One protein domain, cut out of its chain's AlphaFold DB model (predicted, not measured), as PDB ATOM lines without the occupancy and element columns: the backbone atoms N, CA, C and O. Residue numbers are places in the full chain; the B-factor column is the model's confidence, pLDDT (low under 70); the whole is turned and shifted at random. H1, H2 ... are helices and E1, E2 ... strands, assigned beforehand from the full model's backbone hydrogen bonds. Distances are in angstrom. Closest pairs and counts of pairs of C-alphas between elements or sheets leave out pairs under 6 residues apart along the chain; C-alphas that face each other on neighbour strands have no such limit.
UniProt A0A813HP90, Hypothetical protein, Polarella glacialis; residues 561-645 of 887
ATOM      1  N   ALA A 561     -32.841  23.654  45.451       96.75
ATOM      2  CA  ALA A 561     -31.716  22.743  45.258       96.75
ATOM      3  C   ALA A 561     -31.510  22.441  43.771       96.75
ATOM      4  O   ALA A 561     -32.460  22.423  42.991       96.75
ATOM      5  N   ALA A 562     -30.265  22.192  43.365       96.81
ATOM      6  CA  ALA A 562     -29.899  21.989  41.963       96.81
ATOM      7  C   ALA A 562     -30.723  20.889  41.258       96.81
ATOM      8  O   ALA A 562     -31.064  21.042  40.086       96.81
ATOM      9  N   ASN A 563     -31.082  19.817  41.972       96.75
ATOM     10  CA  ASN A 563     -31.908  18.719  41.459       96.75
ATOM     11  C   ASN A 563     -33.418  19.039  41.405       96.75
ATOM     12  O   ASN A 563     -34.130  18.377  40.661       96.75
ATOM     13  N   ASP A 564     -33.888  20.043  42.151       96.56
ATOM     14  CA  ASP A 564     -35.308  20.425  42.260       96.56
ATOM     15  C   ASP A 564     -35.692  21.549  41.269       96.56
ATOM     16  O   ASP A 564     -36.818  22.050  41.265       96.56
ATOM     17  N   VAL A 565     -34.756  21.981  40.413       94.50
ATOM     18  CA  VAL A 565     -35.005  22.999  39.380       94.50
ATOM     19  C   VAL A 565     -35.738  22.369  38.187       94.50
ATOM     20  O   VAL A 565     -35.193  21.448  37.574       94.50
ATOM     21  N   PRO A 566     -36.922  22.871  37.786       95.44
ATOM     22  CA  PRO A 566     -37.706  22.268  36.713       95.44
ATOM     23  C   PRO A 566     -37.098  22.502  35.321       95.44
ATOM     24  O   PRO A 566     -36.396  23.491  35.077       95.44
ATOM     25  N   GLU A 567     -37.434  21.626  34.373       94.62
ATOM     26  CA  GLU A 567     -36.901  21.642  33.000       94.62
ATOM     27  C   GLU A 567     -37.133  22.971  32.271       94.62
ATOM     28  O   GLU A 567     -36.223  23.500  31.632       94.62
ATOM     29  N   HIS A 568     -38.306  23.591  32.445       91.00
ATOM     30  CA  HIS A 568     -38.622  24.889  31.836       91.00
ATOM     31  C   HIS A 568     -37.746  26.048  32.364       91.00
ATOM     32  O   HIS A 568     -37.632  27.082  31.707       91.00
ATOM     33  N   ALA A 569     -37.094  25.886  33.523       88.50
ATOM     34  CA  ALA A 569     -36.095  26.818  34.061       88.50
ATOM     35  C   ALA A 569     -34.643  26.450  33.663       88.50
ATOM     36  O   ALA A 569     -33.686  27.158  34.020       88.50
ATOM     37  N   GLY A 570     -34.475  25.362  32.902       92.44
ATOM     38  CA  GLY A 570     -33.207  24.796  32.442       92.44
ATOM     39  C   GLY A 570     -32.594  23.746  33.375       92.44
ATOM     40  O   GLY A 570     -31.406  23.457  33.222       92.44
ATOM     41  N   GLY A 571     -33.352  23.232  34.350       94.88
ATOM     42  CA  GLY A 571     -32.916  22.149  35.235       94.88
ATOM     43  C   GLY A 571     -33.247  20.740  34.707       94.88
ATOM     44  O   GLY A 571     -33.725  20.624  33.581       94.88
ATOM     45  N   PRO A 572     -32.986  19.679  35.496       96.75
ATOM     46  CA  PRO A 572     -32.213  19.709  36.741       96.75
ATOM     47  C   PRO A 572     -30.769  20.170  36.479       96.75
ATOM     48  O   PRO A 572     -30.191  19.915  35.422       96.75
ATOM     49  N   LEU A 573     -30.189  20.923  37.414       97.81
ATOM     50  CA  LEU A 573     -28.876  21.543  37.237       97.81
ATOM     51  C   LEU A 573     -27.753  20.562  37.598       97.81
ATOM     52  O   LEU A 573     -27.681  20.064  38.719       97.81
ATOM     53  N   THR A 574     -26.824  20.329  36.671       97.81
ATOM     54  CA  THR A 574     -25.623  19.521  36.934       97.81
ATOM     55  C   THR A 574     -24.583  20.352  37.683       97.81
ATOM     56  O   THR A 574     -24.206  21.435  37.229       97.81
ATOM     57  N   VAL A 575     -24.069  19.851  38.808       97.88
ATOM     58  CA  VAL A 575     -22.946  20.496  39.505       97.88
ATOM     59  C   VAL A 575     -21.640  20.161  38.784       97.88
ATOM     60  O   VAL A 575     -21.334  18.994  38.541       97.88
ATOM     61  N   ILE A 576     -20.858  21.185  38.445       97.88
ATOM     62  CA  ILE A 576     -19.585  21.038  37.731       97.88
ATOM     63  C   ILE A 576     -18.468  21.831  38.412       97.88
ATOM     64  O   ILE A 576     -18.718  22.883  38.998       97.88
ATOM     65  N   CYS A 577     -17.222  21.385  38.279       97.25
ATOM     66  CA  CYS A 577     -16.041  22.149  38.671       97.25
ATOM     67  C   CYS A 577     -15.218  22.553  37.446       97.25
ATOM     68  O   CYS A 577     -14.998  21.744  36.546       97.25
ATOM     69  N   ALA A 578     -14.737  23.796  37.403       96.44
ATOM     70  CA  ALA A 578     -13.830  24.250  36.353       96.44
ATOM     71  C   ALA A 578     -12.444  23.588  36.489       96.44
ATOM     72  O   ALA A 578     -11.821  23.676  37.544       96.44
ATOM     73  N   THR A 579     -11.894  23.022  35.406       95.56
ATOM     74  CA  THR A 579     -10.567  22.357  35.412       95.56
ATOM     75  C   THR A 579      -9.382  23.329  35.505       95.56
ATOM     76  O   THR A 579      -8.223  22.918  35.497       95.56
ATOM     77  N   LYS A 580      -9.644  24.639  35.606       93.06
ATOM     78  CA  LYS A 580      -8.639  25.698  35.765       93.06
ATOM     79  C   LYS A 580      -9.030  26.629  36.908       93.06
ATOM     80  O   LYS A 580     -10.202  26.964  37.070       93.06
ATOM     81  N   LYS A 581      -8.036  27.075  37.681       91.75
ATOM     82  CA  LYS A 581      -8.232  28.057  38.757       91.75
ATOM     83  C   LYS A 581      -8.588  29.427  38.168       91.75
ATOM     84  O   LYS A 581      -7.982  29.846  37.184       91.75
ATOM     85  N   THR A 582      -9.548  30.126  38.769       82.69
ATOM     86  CA  THR A 582     -10.042  31.440  38.327       82.69
ATOM     87  C   THR A 582     -10.299  32.385  39.509       82.69
ATOM     88  O   THR A 582     -10.429  31.961  40.662       82.69
ATOM     89  N   GLY A 583     -10.364  33.688  39.218       77.62
ATOM     90  CA  GLY A 583     -10.494  34.754  40.216       77.62
ATOM     91  C   GLY A 583      -9.179  35.120  40.914       77.62
ATOM     92  O   GLY A 583      -8.109  34.625  40.562       77.62
ATOM     93  N   SER A 584      -9.275  36.007  41.907       70.56
ATOM     94  CA  SER A 584      -8.177  36.406  42.793       70.56
ATOM     95  C   SER A 584      -8.665  36.325  44.249       70.56
ATOM     96  O   SER A 584      -9.661  36.978  44.556       70.56
ATOM     97  N   PRO A 585      -8.040  35.520  45.133       80.06
ATOM     98  CA  PRO A 585      -7.021  34.515  44.824       80.06
ATOM     99  C   PRO A 585      -7.552  33.441  43.858       80.06
ATOM    100  O   PRO A 585      -8.746  33.137  43.827       80.06
ATOM    101  N   ALA A 586      -6.653  32.864  43.060       87.81
ATOM    102  CA  ALA A 586      -7.011  31.873  42.052       87.81
ATOM    103  C   ALA A 586      -7.397  30.536  42.710       87.81
ATOM    104  O   ALA A 586      -6.533  29.790  43.173       87.81
ATOM    105  N   SER A 587      -8.692  30.210  42.711       92.12
ATOM    106  CA  SER A 587      -9.221  28.926  43.193       92.12
ATOM    107  C   SER A 587      -9.937  28.189  42.067       92.12
ATOM    108  O   SER A 587     -10.411  28.810  41.117       92.12
ATOM    109  N   TYR A 588     -10.097  26.873  42.184       95.00
ATOM    110  CA  TYR A 588     -11.120  26.191  41.391       95.00
ATOM    111  C   TYR A 588     -12.508  26.695  41.811       95.00
ATOM    112  O   TYR A 588     -12.701  27.099  42.970       95.00
ATOM    113  N   LYS A 589     -13.442  26.732  40.858       96.81
ATOM    114  CA  LYS A 589     -14.806  27.227  41.063       96.81
ATOM    115  C   LYS A 589     -15.822  26.154  40.702       96.81
ATOM    116  O   LYS A 589     -15.723  25.542  39.638       96.81
ATOM    117  N   ILE A 590     -16.797  25.974  41.585       97.62
ATOM    118  CA  ILE A 590     -17.941  25.088  41.384       97.62
ATOM    119  C   ILE A 590     -19.088  25.913  40.791       97.62
ATOM    120  O   ILE A 590     -19.407  26.995  41.289       97.62
ATOM    121  N   HIS A 591     -19.695  25.414  39.721       98.00
ATOM    122  CA  HIS A 591     -20.784  26.046  38.984       98.00
ATOM    123  C   HIS A 591     -21.978  25.091  38.862       98.00
ATOM    124  O   HIS A 591     -21.839  23.877  39.000       98.00
ATOM    125  N   LEU A 592     -23.148  25.653  38.560       98.00
ATOM    126  CA  LEU A 592     -24.370  24.904  38.267       98.00
ATOM    127  C   LEU A 592     -24.687  25.051  36.774       98.00
ATOM    128  O   LEU A 592     -24.928  26.162  36.297       98.00
ATOM    129  N   LEU A 593     -24.629  23.947  36.035       97.81
ATOM    130  CA  LEU A 593     -24.814  23.864  34.586       97.81
ATOM    131  C   LEU A 593     -26.264  23.486  34.255       97.81
ATOM    132  O   LEU A 593     -26.793  22.524  34.805       97.81
ATOM    133  N   ARG A 594     -26.904  24.230  33.350       97.88
ATOM    134  CA  ARG A 594     -28.218  23.873  32.794       97.88
ATOM    135  C   ARG A 594     -28.102  22.755  31.763       97.88
ATOM    136  O   ARG A 594     -27.054  22.603  31.134       97.88
ATOM    137  N   VAL A 595     -29.216  22.079  31.481       96.25
ATOM    138  CA  VAL A 595     -29.317  21.046  30.426       96.25
ATOM    139  C   VAL A 595     -28.885  21.533  29.031       96.25
ATOM    140  O   VAL A 595     -28.450  20.739  28.206       96.25
ATOM    141  N   ASN A 596     -28.922  22.847  28.772       95.12
ATOM    142  CA  ASN A 596     -28.449  23.459  27.524       95.12
ATOM    143  C   ASN A 596     -26.937  23.790  27.495       95.12
ATOM    144  O   ASN A 596     -26.481  24.470  26.576       95.12
ATOM    145  N   GLY A 597     -26.159  23.363  28.495       95.88
ATOM    146  CA  GLY A 597     -24.709  23.572  28.551       95.88
ATOM    147  C   GLY A 597     -24.258  24.978  28.967       95.88
ATOM    148  O   GLY A 597     -23.085  25.306  28.800       95.88
ATOM    149  N   VAL A 598     -25.151  25.810  29.520       96.38
ATOM    150  CA  VAL A 598     -24.819  27.151  30.039       96.38
ATOM    151  C   VAL A 598     -24.973  27.184  31.559       96.38
ATOM    152  O   VAL A 598     -25.992  26.757  32.102       96.38
ATOM    153  N   CYS A 599     -23.982  27.712  32.276       97.06
ATOM    154  CA  CYS A 599     -24.068  27.862  33.724       97.06
ATOM    155  C   CYS A 599     -25.100  28.923  34.118       97.06
ATOM    156  O   CYS A 599     -25.055  30.063  33.646       97.06
ATOM    157  N   VAL A 600     -26.010  28.570  35.029       94.19
ATOM    158  CA  VAL A 600     -26.993  29.519  35.561       94.19
ATOM    159  C   VAL A 600     -26.287  30.621  36.360       94.19
ATOM    160  O   VAL A 600     -25.221  30.405  36.938       94.19
ATOM    161  N   GLY A 601     -26.843  31.832  36.362       93.69
ATOM    162  CA  GLY A 601     -26.319  32.979  37.108       93.69
ATOM    163  C   GLY A 601     -25.071  33.638  36.503       93.69
ATOM    164  O   GLY A 601     -25.094  34.839  36.256       93.69
ATOM    165  N   CYS A 602     -23.993  32.889  36.242       94.12
ATOM    166  CA  CYS A 602     -22.753  33.444  35.671       94.12
ATOM    167  C   CYS A 602     -22.684  33.434  34.135       94.12
ATOM    168  O   CYS A 602     -21.751  34.015  33.586       94.12
ATOM    169  N   ALA A 603     -23.617  32.759  33.449       94.06
ATOM    170  CA  ALA A 603     -23.655  32.610  31.988       94.06
ATOM    171  C   ALA A 603     -22.366  32.040  31.351       94.06
ATOM    172  O   ALA A 603     -22.110  32.232  30.163       94.06
ATOM    173  N   TRP A 604     -21.543  31.321  32.124       96.50
ATOM    174  CA  TRP A 604     -20.365  30.633  31.598       96.50
ATOM    175  C   TRP A 604     -20.791  29.429  30.752       96.50
ATOM    176  O   TRP A 604     -21.498  28.553  31.240       96.50
ATOM    177  N   THR A 605     -20.343  29.372  29.499       96.62
ATOM    178  CA  THR A 605     -20.543  28.216  28.609       96.62
ATOM    179  C   THR A 605     -19.223  27.444  28.513       96.62
ATOM    180  O   THR A 605     -18.348  27.825  27.722       96.62
ATOM    181  N   PRO A 606     -18.998  26.411  29.346       94.31
ATOM    182  CA  PRO A 606     -17.739  25.686  29.355       94.31
ATOM    183  C   PRO A 606     -17.565  24.840  28.084       94.31
ATOM    184  O   PRO A 606     -18.487  24.185  27.603       94.31
ATOM    185  N   ARG A 607     -16.344  24.814  27.540       92.94
ATOM    186  CA  ARG A 607     -15.979  23.897  26.444       92.94
ATOM    187  C   ARG A 607     -15.786  22.476  26.993       92.94
ATOM    188  O   ARG A 607     -15.468  22.312  28.171       92.94
ATOM    189  N   ARG A 608     -15.897  21.444  26.142       89.25
ATOM    190  CA  ARG A 608     -15.520  20.061  26.512       89.25
ATOM    191  C   ARG A 608     -14.095  20.056  27.099       89.25
ATOM    192  O   ARG A 608     -13.203  20.680  26.528       89.25
ATOM    193  N   GLY A 609     -13.903  19.421  28.257       91.12
ATOM    194  CA  GLY A 609     -12.629  19.396  28.997       91.12
ATOM    195  C   GLY A 609     -12.300  20.648  29.834       91.12
ATOM    196  O   GLY A 609     -11.341  20.630  30.604       91.12
ATOM    197  N   ALA A 610     -13.087  21.730  29.750       92.44
ATOM    198  CA  ALA A 610     -12.937  22.902  30.627       92.44
ATOM    199  C   ALA A 610     -13.570  22.709  32.022       92.44
ATOM    200  O   ALA A 610     -13.436  23.575  32.889       92.44
ATOM    201  N   PHE A 611     -14.265  21.589  32.229       97.19
ATOM    202  CA  PHE A 611     -14.924  21.219  33.474       97.19
ATOM    203  C   PHE A 611     -14.906  19.701  33.686       97.19
ATOM    204  O   PHE A 611     -14.792  18.944  32.720       97.19
ATOM    205  N   SER A 612     -15.074  19.283  34.938       96.25
ATOM    206  CA  SER A 612     -15.551  17.954  35.321       96.25
ATOM    207  C   SER A 612     -16.932  18.087  35.965       96.25
ATOM    208  O   SER A 612     -17.200  19.070  36.658       96.25
ATOM    209  N   SER A 613     -17.821  17.119  35.749       96.38
ATOM    210  CA  SER A 613     -19.001  16.965  36.610       96.38
ATOM    211  C   SER A 613     -18.553  16.521  38.004       96.38
ATOM    212  O   SER A 613     -17.524  15.858  38.119       96.38
ATOM    213  N   LEU A 614     -19.301  16.896  39.041       96.75
ATOM    214  CA  LEU A 614     -19.095  16.404  40.405       96.75
ATOM    215  C   LEU A 614     -20.237  15.457  40.796       96.75
ATOM    216  O   LEU A 614     -21.406  15.773  40.566       96.75
ATOM    217  N   ASN A 615     -19.901  14.336  41.427       95.94
ATOM    218  CA  ASN A 615     -20.809  13.564  42.279       95.94
ATOM    219  C   ASN A 615     -20.650  13.983  43.766       95.94
ATOM    220  O   ASN A 615     -19.869  14.882  44.083       95.94
ATOM    221  N   GLU A 616     -21.382  13.352  44.693       94.69
ATOM    222  CA  GLU A 616     -21.330  13.705  46.127       94.69
ATOM    223  C   GLU A 616     -19.940  13.480  46.759       94.69
ATOM    224  O   GLU A 616     -19.464  14.306  47.536       94.69
ATOM    225  N   GLN A 617     -19.257  12.396  46.387       92.94
ATOM    226  CA  GLN A 617     -17.913  12.053  46.860       92.94
ATOM    227  C   GLN A 617     -16.856  13.009  46.278       92.94
ATOM    228  O   GLN A 617     -15.962  13.470  47.000       92.94
ATOM    229  N   ASP A 618     -16.999  13.392  45.004       92.00
ATOM    230  CA  ASP A 618     -16.170  14.440  44.391       92.00
ATOM    231  C   ASP A 618     -16.390  15.788  45.088       92.00
ATOM    232  O   ASP A 618     -15.442  16.547  45.279       92.00
ATOM    233  N   PHE A 619     -17.627  16.101  45.485       90.81
ATOM    234  CA  PHE A 619     -17.974  17.344  46.173       90.81
ATOM    235  C   PHE A 619     -17.389  17.416  47.588       90.81
ATOM    236  O   PHE A 619     -16.794  18.437  47.939       90.81
ATOM    237  N   GLN A 620     -17.472  16.339  48.375       89.25
ATOM    238  CA  GLN A 620     -16.794  16.250  49.676       89.25
ATOM    239  C   GLN A 620     -15.276  16.468  49.516       89.25
ATOM    240  O   GLN A 620     -14.675  17.270  50.237       89.25
ATOM    241  N   THR A 621     -14.677  15.842  48.498       89.38
ATOM    242  CA  THR A 621     -13.255  15.998  48.150       89.38
ATOM    243  C   THR A 621     -12.919  17.430  47.706       89.38
ATOM    244  O   THR A 621     -11.921  18.004  48.140       89.38
ATOM    245  N   ALA A 622     -13.762  18.052  46.880       85.62
ATOM    246  CA  ALA A 622     -13.600  19.423  46.398       85.62
ATOM    247  C   ALA A 622     -13.700  20.454  47.534       85.62
ATOM    248  O   ALA A 622     -12.928  21.415  47.565       85.62
ATOM    249  N   ASN A 623     -14.602  20.238  48.494       83.75
ATOM    250  CA  ASN A 623     -14.730  21.077  49.681       83.75
ATOM    251  C   ASN A 623     -13.459  20.997  50.551       83.75
ATOM    252  O   ASN A 623     -12.885  22.026  50.901       83.75
ATOM    253  N   ALA A 624     -12.939  19.785  50.791       85.62
ATOM    254  CA  ALA A 624     -11.666  19.577  51.491       85.62
ATOM    255  C   ALA A 624     -10.455  20.202  50.760       85.62
ATOM    256  O   ALA A 624      -9.517  20.674  51.397       85.62
ATOM    257  N   GLN A 625     -10.488  20.272  49.424       88.00
ATOM    258  CA  GLN A 625      -9.472  20.944  48.598       88.00
ATOM    259  C   GLN A 625      -9.659  22.474  48.480       88.00
ATOM    260  O   GLN A 625      -8.952  23.124  47.702       88.00
ATOM    261  N   GLY A 626     -10.603  23.077  49.213       86.00
ATOM    262  CA  GLY A 626     -10.843  24.524  49.192       86.00
ATOM    263  C   GLY A 626     -11.413  25.046  47.867       86.00
ATOM    264  O   GLY A 626     -11.200  26.209  47.501       86.00
ATOM    265  N   MET A 627     -12.122  24.209  47.105       92.69
ATOM    266  CA  MET A 627     -12.844  24.658  45.913       92.69
ATOM    267  C   MET A 627     -14.044  25.519  46.322       92.69
ATOM    268  O   MET A 627     -14.738  25.232  47.290       92.69
ATOM    269  N   ASN A 628     -14.280  26.616  45.601       93.12
ATOM    270  CA  ASN A 628     -15.232  27.646  46.022       93.12
ATOM    271  C   ASN A 628     -16.477  27.668  45.125       93.12
ATOM    272  O   ASN A 628     -16.357  27.682  43.900       93.12
ATOM    273  N   ALA A 629     -17.666  27.783  45.715       96.25
ATOM    274  CA  ALA A 629     -18.904  28.011  44.971       96.25
ATOM    275  C   ALA A 629     -18.846  29.316  44.148       96.25
ATOM    276  O   ALA A 629     -18.376  30.360  44.616       96.25
ATOM    277  N   CYS A 630     -19.352  29.291  42.915       96.38
ATOM    278  CA  CYS A 630     -19.537  30.500  42.123       96.38
ATOM    279  C   CYS A 630     -20.702  31.321  42.697       96.38
ATOM    280  O   CYS A 630     -21.864  30.963  42.505       96.38
ATOM    281  N   LYS A 631     -20.397  32.457  43.346       94.88
ATOM    282  CA  LYS A 631     -21.381  33.370  43.973       94.88
ATOM    283  C   LYS A 631     -22.575  33.742  43.074       94.88
ATOM    284  O   LYS A 631     -23.640  34.054  43.589       94.88
ATOM    285  N   LEU A 632     -22.404  33.731  41.747       92.44
ATOM    286  CA  LEU A 632     -23.479  34.009  40.790       92.44
ATOM    287  C   LEU A 632     -24.365  32.783  40.517       92.44
ATOM    288  O   LEU A 632     -25.583  32.927  40.484       92.44
ATOM    289  N   CYS A 633     -23.786  31.584  40.360       96.44
ATOM    290  CA  CYS A 633     -24.556  30.343  40.195       96.44
ATOM    291  C   CYS A 633     -25.410  30.046  41.429       96.44
ATOM    292  O   CYS A 633     -26.582  29.715  41.304       96.44
ATOM    293  N   PHE A 634     -24.827  30.222  42.615       96.75
ATOM    294  CA  PHE A 634     -25.450  29.893  43.896       96.75
ATOM    295  C   PHE A 634     -26.233  31.068  44.521       96.75
ATOM    296  O   PHE A 634     -26.522  31.056  45.712       96.75
ATOM    297  N   LYS A 635     -26.591  32.107  43.741       93.00
ATOM    298  CA  LYS A 635     -27.373  33.251  44.257       93.00
ATOM    299  C   LYS A 635     -28.833  32.886  44.576       93.00
ATOM    300  O   LYS A 635     -29.414  33.450  45.495       93.00
ATOM    301  N   PHE A 636     -29.418  31.982  43.793       92.00
ATOM    302  CA  PHE A 636     -30.824  31.561  43.898       92.00
ATOM    303  C   PHE A 636     -30.984  30.033  43.958       92.00
ATOM    304  O   PHE A 636     -32.099  29.520  43.950       92.00
ATOM    305  N   TYR A 637     -29.862  29.310  44.002       96.31
ATOM    306  CA  TYR A 637     -29.806  27.856  43.924       96.31
ATOM    307  C   TYR A 637     -28.785  27.308  44.924       96.31
ATOM    308  O   TYR A 637     -27.750  27.937  45.148       96.31
ATOM    309  N   THR A 638     -29.049  26.134  45.490       96.88
ATOM    310  CA  THR A 638     -28.120  25.402  46.365       96.88
ATOM    311  C   THR A 638     -27.682  24.076  45.728       96.88
ATOM    312  O   THR A 638     -28.111  23.729  44.627       96.88
ATOM    313  N   TYR A 639     -26.778  23.350  46.385       97.31
ATOM    314  CA  TYR A 639     -26.364  21.999  45.991       97.31
ATOM    315  C   TYR A 639     -27.554  21.018  45.983       97.31
ATOM    316  O   TYR A 639     -28.592  21.331  46.565       97.31
ATOM    317  N   PRO A 640     -27.439  19.842  45.336       97.19
ATOM    318  CA  PRO A 640     -28.469  18.814  45.402       97.19
ATOM    319  C   PRO A 640     -28.814  18.433  46.847       97.19
ATOM    320  O   PRO A 640     -27.912  18.266  47.669       97.19
ATOM    321  N   THR A 641     -30.102  18.251  47.144       94.88
ATOM    322  CA  THR A 641     -30.621  18.090  48.518       94.88
ATOM    323  C   THR A 641     -29.953  16.939  49.285       94.88
ATOM    324  O   THR A 641     -29.653  17.076  50.475       94.88
ATOM    325  N   ALA A 642     -29.615  15.843  48.592       92.75
ATOM    326  CA  ALA A 642     -28.860  14.715  49.146       92.75
ATOM    327  C   ALA A 642     -27.496  15.133  49.734       92.75
ATOM    328  O   ALA A 642     -27.186  14.800  50.876       92.75
ATOM    329  N   TRP A 643     -26.723  15.950  49.006       93.12
ATOM    330  CA  TRP A 643     -25.357  16.334  49.391       93.12
ATOM    331  C   TRP A 643     -25.329  17.229  50.637       93.12
ATOM    332  O   TRP A 643     -24.344  17.262  51.374       93.12
ATOM    333  N   THR A 644     -26.404  17.986  50.873       84.25
ATOM    334  CA  THR A 644     -26.519  18.893  52.023       84.25
ATOM    335  C   THR A 644     -26.970  18.206  53.310       84.25
ATOM    336  O   THR A 644     -26.691  18.725  54.391       84.25
ATOM    337  N   ALA A 645     -27.613  17.035  53.229       78.44
ATOM    338  CA  ALA A 645     -28.166  16.338  54.396       78.44
ATOM    339  C   ALA A 645     -27.097  15.979  55.448       78.44
ATOM    340  O   ALA A 645     -27.355  16.052  56.650       78.44
TER     341      ALA A 645
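AT A GLANCE: This is residues 561 to 645 of the 887 residues of the protein "Hypothetical protein" of Polarella glacialis (UniProt A0A813HP90). With little regular structure, this is a small antiparallel sheet, E2 - E1 - E3, set amid long loops, with helix H1 over it and short H2 off it. The 85 printed residues hold E1, E2, E3, H1, H2 in that order; the class is mixed, with 27 residues in named elements. It is compact, with a radius of gyration of the C-alphas of 12.0 A, spanning 35 by 29 by 22 A.

IN THESE COORDINATES: Find C-alpha 574 at (-25.623, 19.521, 36.934); E1 runs to 578, 12.7 A. E2 is residues 589 to 593, E3 611 to 613, H1 616 to 624, 12.5 A. H2, 641 to 645, ends at (-28.166, 16.338, 54.396).

HOW THE PARTS SIT: In the hairpin of E1 and E2, antiparallel neighbours, N 576 and O 591 are 2.9 A apart and N 591 and O 576 are 2.8 A apart, both within hydrogen-bond range. E1 and E3 are antiparallel, N 577 to O 612 2.8 A. H1 is on the sheet, height 10.4 A. In H1 and H2 every O i to N i+4 pair is within hydrogen-bond range.

THE WHOLE: The printed part has no cut; links E2 to E3 and H1 to H2 are long. No printed residue is under 70 in pLDDT.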